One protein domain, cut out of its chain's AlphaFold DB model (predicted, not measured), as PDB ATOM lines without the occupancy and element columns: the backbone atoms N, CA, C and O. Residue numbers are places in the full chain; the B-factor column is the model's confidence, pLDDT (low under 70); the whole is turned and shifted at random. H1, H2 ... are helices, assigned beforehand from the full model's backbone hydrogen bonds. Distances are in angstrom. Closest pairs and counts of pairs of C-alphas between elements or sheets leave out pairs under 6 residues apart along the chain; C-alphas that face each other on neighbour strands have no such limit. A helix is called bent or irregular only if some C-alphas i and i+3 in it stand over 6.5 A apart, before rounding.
ATOM      1  N   ASP A  18      32.396   4.157 -48.809       84.06
ATOM      2  CA  ASP A  18      32.551   2.730 -49.128       84.06
ATOM      3  C   ASP A  18      33.654   2.520 -50.170       84.06
ATOM      4  O   ASP A  18      34.539   1.677 -50.005       84.06
ATOM      5  N   LEU A  19      33.665   3.359 -51.212       84.62
ATOM      6  CA  LEU A  19      34.705   3.338 -52.240       84.62
ATOM      7  C   LEU A  19      36.095   3.611 -51.646       84.62
ATOM      8  O   LEU A  19      37.056   2.896 -51.938       84.62
ATOM      9  N   LEU A  20      36.216   4.643 -50.807       86.75
ATOM     10  CA  LEU A  20      37.486   5.011 -50.179       86.75
ATOM     11  C   LEU A  20      37.983   3.927 -49.215       86.75
ATOM     12  O   LEU A  20      39.189   3.685 -49.148       86.75
ATOM     13  N   THR A  21      37.071   3.256 -48.510       86.69
ATOM     14  CA  THR A  21      37.393   2.117 -47.640       86.69
ATOM     15  C   THR A  21      37.958   0.953 -48.451       86.69
ATOM     16  O   THR A  21      39.075   0.515 -48.173       86.69
ATOM     17  N   GLY A  22      37.287   0.547 -49.533       88.25
ATOM     18  CA  GLY A  22      37.772  -0.539 -50.394       88.25
ATOM     19  C   GLY A  22      39.134  -0.245 -51.038       88.25
ATOM     20  O   GLY A  22      39.987  -1.128 -51.156       88.25
ATOM     21  N   ILE A  23      39.402   1.016 -51.399       87.31
ATOM     22  CA  ILE A  23      40.722   1.433 -51.900       87.31
ATOM     23  C   ILE A  23      41.801   1.278 -50.818       87.31
ATOM     24  O   ILE A  23      42.895   0.795 -51.122       87.31
ATOM     25  N   ARG A  24      41.521   1.676 -49.570       83.88
ATOM     26  CA  ARG A  24      42.473   1.547 -48.450       83.88
ATOM     27  C   ARG A  24      42.803   0.083 -48.169       83.88
ATOM     28  O   ARG A  24      43.979  -0.262 -48.081       83.88
ATOM     29  N   GLU A  25      41.788  -0.774 -48.113       87.56
ATOM     30  CA  GLU A  25      41.954  -2.219 -47.914       87.56
ATOM     31  C   GLU A  25      42.782  -2.853 -49.035       87.56
ATOM     32  O   GLU A  25      43.730  -3.599 -48.779       87.56
ATOM     33  N   ARG A  26      42.490  -2.502 -50.294       88.25
ATOM     34  CA  ARG A  26      43.230  -3.017 -51.452       88.25
ATOM     35  C   ARG A  26      44.693  -2.585 -51.443       88.25
ATOM     36  O   ARG A  26      45.563  -3.390 -51.764       88.25
ATOM     37  N   LYS A  27      44.975  -1.333 -51.080       85.19
ATOM     38  CA  LYS A  27      46.348  -0.827 -50.943       85.19
ATOM     39  C   LYS A  27      47.113  -1.565 -49.847       85.19
ATOM     40  O   LYS A  27      48.232  -2.006 -50.101       85.19
ATOM     41  N   ALA A  28      46.487  -1.784 -48.688       81.94
ATOM     42  CA  ALA A  28      47.075  -2.554 -47.595       81.94
ATOM     43  C   ALA A  28      47.391  -4.001 -48.015       81.94
ATOM     44  O   ALA A  28      48.501  -4.475 -47.778       81.94
ATOM     45  N   ALA A  29      46.471  -4.669 -48.719       85.75
ATOM     46  CA  ALA A  29      46.682  -6.023 -49.242       85.75
ATOM     47  C   ALA A  29      47.849  -6.118 -50.244       85.75
ATOM     48  O   ALA A  29      48.488  -7.160 -50.357       85.75
ATOM     49  N   LEU A  30      48.145  -5.032 -50.964       86.31
ATOM     50  CA  LEU A  30      49.281  -4.935 -51.887       86.31
ATOM     51  C   LEU A  30      50.586  -4.498 -51.195       86.31
ATOM     52  O   LEU A  30      51.592  -4.298 -51.872       86.31
ATOM     53  N   GLY A  31      50.579  -4.302 -49.872       80.50
ATOM     54  CA  GLY A  31      51.721  -3.762 -49.129       80.50
ATOM     55  C   GLY A  31      52.017  -2.289 -49.438       80.50
ATOM     56  O   GLY A  31      53.078  -1.780 -49.078       80.50
ATOM     57  N   ILE A  32      51.092  -1.587 -50.101       75.69
ATOM     58  CA  ILE A  32      51.189  -0.156 -50.400       75.69
ATOM     59  C   ILE A  32      50.673   0.592 -49.173       75.69
ATOM     60  O   ILE A  32      49.489   0.905 -49.051       75.69
ATOM     61  N   ILE A  33      51.575   0.829 -48.225       71.38
ATOM     62  CA  ILE A  33      51.270   1.561 -47.000       71.38
ATOM     63  C   ILE A  33      51.524   3.047 -47.262       71.38
ATOM     64  O   ILE A  33      52.668   3.510 -47.253       71.38
ATOM     65  N   ASP A  34      50.444   3.794 -47.496       70.62
ATOM     66  CA  ASP A  34      50.459   5.256 -47.581       70.62
ATOM     67  C   ASP A  34      50.651   5.843 -46.172       70.62
ATOM     68  O   ASP A  34      49.717   6.375 -45.570       70.62
ATOM     69  N   THR A  35      51.856   5.720 -45.602       79.38
ATOM     70  CA  THR A  35      52.152   6.427 -44.350       79.38
ATOM     71  C   THR A  35      52.126   7.936 -44.612       79.38
ATOM     72  O   THR A  35      52.455   8.367 -45.731       79.38
ATOM     73  N   PRO A  36      51.742   8.765 -43.628       75.00
ATOM     74  CA  PRO A  36      51.780  10.218 -43.777       75.00
ATOM     75  C   PRO A  36      53.153  10.713 -44.250       75.00
ATOM     76  O   PRO A  36      53.239  11.545 -45.149       75.00
ATOM     77  N   GLU A  37      54.227  10.111 -43.745       74.44
ATOM     78  CA  GLU A  37      55.616  10.458 -44.050       74.44
ATOM     79  C   GLU A  37      56.003  10.041 -45.472       74.44
ATOM     80  O   GLU A  37      56.641  10.808 -46.187       74.44
ATOM     81  N   ARG A  38      55.592   8.846 -45.925       73.56
ATOM     82  CA  ARG A  38      55.799   8.377 -47.308       73.56
ATOM     83  C   ARG A  38      55.016   9.227 -48.295       73.56
ATOM     84  O   ARG A  38      55.543   9.572 -49.348       73.56
ATOM     85  N   THR A  39      53.784   9.582 -47.945       76.31
ATOM     86  CA  THR A  39      52.906  10.430 -48.756       76.31
ATOM     87  C   THR A  39      53.476  11.836 -48.877       76.31
ATOM     88  O   THR A  39      53.526  12.386 -49.979       76.31
ATOM     89  N   ASP A  40      53.957  12.405 -47.773       72.69
ATOM     90  CA  ASP A  40      54.594  13.716 -47.767       72.69
ATOM     91  C   ASP A  40      55.931  13.693 -48.520       72.69
ATOM     92  O   ASP A  40      56.173  14.531 -49.392       72.69
ATOM     93  N   ALA A  41      56.747  12.658 -48.311       73.81
ATOM     94  CA  ALA A  41      57.964  12.441 -49.078       73.81
ATOM     95  C   ALA A  41      57.668  12.307 -50.578       73.81
ATOM     96  O   ALA A  41      58.339  12.953 -51.366       73.81
ATOM     97  N   MET A  42      56.638  11.567 -51.007       73.56
ATOM     98  CA  MET A  42      56.241  11.465 -52.422       73.56
ATOM     99  C   MET A  42      55.719  12.788 -52.988       73.56
ATOM    100  O   MET A  42      56.006  13.146 -54.131       73.56
ATOM    101  N   ARG A  43      54.954  13.548 -52.196       69.94
ATOM    102  CA  ARG A  43      54.506  14.891 -52.580       69.94
ATOM    103  C   ARG A  43      55.699  15.833 -52.748       69.94
ATOM    104  O   ARG A  43      55.649  16.714 -53.610       69.94
ATOM    105  N   ASN A  44      56.771  15.647 -51.985       67.44
ATOM    106  CA  ASN A  44      57.921  16.546 -51.946       67.44
ATOM    107  C   ASN A  44      59.195  16.009 -52.633       67.44
ATOM    108  O   ASN A  44      60.154  16.766 -52.761       67.44
ATOM    109  N   SER A  45      59.203  14.767 -53.135       67.38
ATOM    110  CA  SER A  45      60.362  14.086 -53.749       67.38
ATOM    111  C   SER A  45      60.674  14.560 -55.159       67.38
ATOM    112  O   SER A  45      61.750  14.292 -55.692       67.38
ATOM    113  N   GLY A  46      59.747  15.281 -55.786       64.88
ATOM    114  CA  GLY A  46      60.033  15.936 -57.046       64.88
ATOM    115  C   GLY A  46      61.156  16.944 -56.835       64.88
ATOM    116  O   GLY A  46      60.936  17.977 -56.202       64.88
ATOM    117  N   SER A  47      62.296  16.720 -57.490       55.50
ATOM    118  CA  SER A  47      63.418  17.654 -57.720       55.50
ATOM    119  C   SER A  47      63.017  19.035 -58.299       55.50
ATOM    120  O   SER A  47      63.861  19.845 -58.661       55.50
ATOM    121  N   ARG A  48      61.710  19.323 -58.374       60.22
ATOM    122  CA  ARG A  48      61.025  20.489 -58.943       60.22
ATOM    123  C   ARG A  48      60.202  21.292 -57.921       60.22
ATOM    124  O   ARG A  48      59.603  22.302 -58.293       60.22
ATOM    125  N   ARG A  49      60.097  20.871 -56.650       67.81
ATOM    126  CA  ARG A  49      59.326  21.617 -55.632       67.81
ATOM    127  C   ARG A  49      60.240  22.618 -54.920       67.81
ATOM    128  O   ARG A  49      60.918  22.306 -53.951       67.81
ATOM    129  N   THR A  50      60.263  23.846 -55.437       79.94
ATOM    130  CA  THR A  50      61.020  24.957 -54.844       79.94
ATOM    131  C   THR A  50      60.469  25.333 -53.464       79.94
ATOM    132  O   THR A  50      59.302  25.070 -53.155       79.94
ATOM    133  N   ALA A  51      61.276  26.017 -52.646       83.06
ATOM    134  CA  ALA A  51      60.838  26.542 -51.347       83.06
ATOM    135  C   ALA A  51      59.546  27.374 -51.462       83.06
ATOM    136  O   ALA A  51      58.621  27.209 -50.669       83.06
ATOM    137  N   ARG A  52      59.432  28.179 -52.527       83.62
ATOM    138  CA  ARG A  52      58.229  28.957 -52.849       83.62
ATOM    139  C   ARG A  52      56.988  28.078 -53.015       83.62
ATOM    140  O   ARG A  52      55.928  28.414 -52.494       83.62
ATOM    141  N   LYS A  53      57.103  26.953 -53.728       82.06
ATOM    142  CA  LYS A  53      55.971  26.043 -53.951       82.06
ATOM    143  C   LYS A  53      55.549  25.342 -52.659       82.06
ATOM    144  O   LYS A  53      54.353  25.197 -52.436       82.06
ATOM    145  N   ARG A  54      56.497  24.972 -51.790       81.69
ATOM    146  CA  ARG A  54      56.190  24.412 -50.459       81.69
ATOM    147  C   ARG A  54      55.423  25.407 -49.585       81.69
ATOM    148  O   ARG A  54      54.361  25.066 -49.079       81.69
ATOM    149  N   ALA A  55      55.886  26.654 -49.513       85.56
ATOM    150  CA  ALA A  55      55.204  27.707 -48.758       85.56
ATOM    151  C   ALA A  55      53.781  27.993 -49.281       85.56
ATOM    152  O   ALA A  55      52.858  28.202 -48.499       85.56
ATOM    153  N   MET A  56      53.580  27.975 -50.602       87.25
ATOM    154  CA  MET A  56      52.251  28.141 -51.200       87.25
ATOM    155  C   MET A  56      51.280  27.030 -50.782       87.25
ATOM    156  O   MET A  56      50.122  27.316 -50.492       87.25
ATOM    157  N   LEU A  57      51.737  25.777 -50.758       85.12
ATOM    158  CA  LEU A  57      50.896  24.633 -50.399       85.12
ATOM    159  C   LEU A  57      50.542  24.628 -48.917       85.12
ATOM    160  O   LEU A  57      49.386  24.384 -48.602       85.12
ATOM    161  N   ALA A  58      51.487  24.984 -48.042       87.12
ATOM    162  CA  ALA A  58      51.224  25.124 -46.612       87.12
ATOM    163  C   ALA A  58      50.082  26.120 -46.340       87.12
ATOM    164  O   ALA A  58      49.165  25.816 -45.586       87.12
ATOM    165  N   ARG A  59      50.070  27.262 -47.043       91.12
ATOM    166  CA  ARG A  59      48.983  28.256 -46.952       91.12
ATOM    167  C   ARG A  59      47.644  27.734 -47.473       91.12
ATOM    168  O   ARG A  59      46.598  28.150 -46.997       91.12
ATOM    169  N   ILE A  60      47.653  26.896 -48.512       87.88
ATOM    170  CA  ILE A  60      46.423  26.276 -49.031       87.88
ATOM    171  C   ILE A  60      45.878  25.280 -48.009       87.88
ATOM    172  O   ILE A  60      44.675  25.247 -47.779       87.88
ATOM    173  N   GLU A  61      46.760  24.493 -47.400       87.56
ATOM    174  CA  GLU A  61      46.390  23.504 -46.397       87.56
ATOM    175  C   GLU A  61      45.831  24.155 -45.130       87.56
ATOM    176  O   GLU A  61      44.789  23.734 -44.645       87.56
ATOM    177  N   GLU A  62      46.456  25.231 -44.654       90.31
ATOM    178  CA  GLU A  62      45.947  26.055 -43.552       90.31
ATOM    179  C   GLU A  62      44.523  26.556 -43.833       90.31
ATOM    180  O   GLU A  62      43.608  26.245 -43.076       90.31
ATOM    181  N   ARG A  63      44.291  27.179 -44.999       93.44
ATOM    182  CA  ARG A  63      42.939  27.607 -45.400       93.44
ATOM    183  C   ARG A  63      41.941  26.455 -45.509       93.44
ATOM    184  O   ARG A  63      40.751  26.654 -45.297       93.44
ATOM    185  N   SER A  64      42.402  25.268 -45.893       83.06
ATOM    186  CA  SER A  64      41.553  24.081 -45.991       83.06
ATOM    187  C   SER A  64      41.087  23.598 -44.617       83.06
ATOM    188  O   SER A  64      39.946  23.154 -44.499       83.06
ATOM    189  N   ARG A  65      41.948  23.698 -43.594       86.56
ATOM    190  CA  ARG A  65      41.591  23.388 -42.202       86.56
ATOM    191  C   ARG A  65      40.634  24.429 -41.636       86.56
ATOM    192  O   ARG A  65      39.621  24.055 -41.060       86.56
ATOM    193  N   ASP A  66      40.889  25.713 -41.887       88.25
ATOM    194  CA  ASP A  66      39.989  26.797 -41.463       88.25
ATOM    195  C   ASP A  66      38.586  26.651 -42.072       88.25
ATOM    196  O   ASP A  66      37.581  26.970 -41.441       88.25
ATOM    197  N   ALA A  67      38.509  26.131 -43.299       86.88
ATOM    198  CA  ALA A  67      37.256  25.833 -43.986       86.88
ATOM    199  C   ALA A  67      36.609  24.495 -43.565       86.88
ATOM    200  O   ALA A  67      35.546  24.158 -44.084       86.88
ATOM    201  N   GLY A  68      37.235  23.716 -42.675       87.06
ATOM    202  CA  GLY A  68      36.719  22.431 -42.187       87.06
ATOM    203  C   GLY A  68      36.693  21.307 -43.229       87.06
ATOM    204  O   GLY A  68      35.889  20.385 -43.116       87.06
TER     205      GLY A  68
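What this domain is: This is residues 18 to 68 of the 70 residues of an uncharacterized protein of Sphingobium yanoikuyae (UniProt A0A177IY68). The model is an open arch of three separate helices: the longest, H3, and H1 are its two legs, and the short helix H2 sits in the span between their upper ends, where H1 ends and H3 begins. The middle is empty, and no helix packs on another; two links of the chain join the three pieces. The printed part has 51 residues with three named helices, in the order H1, H2, H3, and no named strand; the class is all helix. The whole is only just loose, close to extended, with a radius of gyration of the C-alphas of 14.4 A, and its outline is flat, with spans of 37 by 30 by 14 A.

How they stand to each other: The longest helix is H3, residues 51 to 66, and it touches no helix. Before it in the chain comes H2, residues 36 to 44. H2 and H3 are only just apart, with their closest C-alphas at 8.2 A. A short link of 6 residues runs between them. Before H2 in the chain comes H1, residues 18 to 29, which is apart from H2 and from H3. The link from H1 to H2 is also short, with 6 residues. Residues 18 to 23 of H1 stand free, and so do residues 55 to 68, of which 55 to 66 belong to H3. Residues 45 to 52 stand free as well. In H1, H2 and H3 every pair of backbone O of residue i and N of residue i+4 is within hydrogen-bond range.

Where its parts are: H3 measures 23.1 A from first to last C-alpha, from C-alpha 51 at (60.838, 26.542, -51.347) to C-alpha 66 at (39.989, 26.797, -41.463), with x falling along it. H2 measures 12.0 A, and z falls from -43.777 at C-alpha 36 to -51.946 at C-alpha 44. H1 measures 16.6 A; it begins with C-alpha 18 at (32.551, 2.730, -49.128), and x rises to 46.682 at C-alpha 29. No helix is bent or irregular.

The domain as a whole: The two C-alphas farthest apart are those of Asp 18 and Ala 51, at 37.0 A. The first and last printed C-alphas, of Asp 18 and Gly 68, are 21.3 A apart. The printed part has no cut, and neither link is long. The mean pLDDT of the printed part is 80.5; it is 86 in H1 and in H3 and 73 in H2. Confidence is low, under 70, at residues 43 to 49, of which 43 and 44 belong to H2.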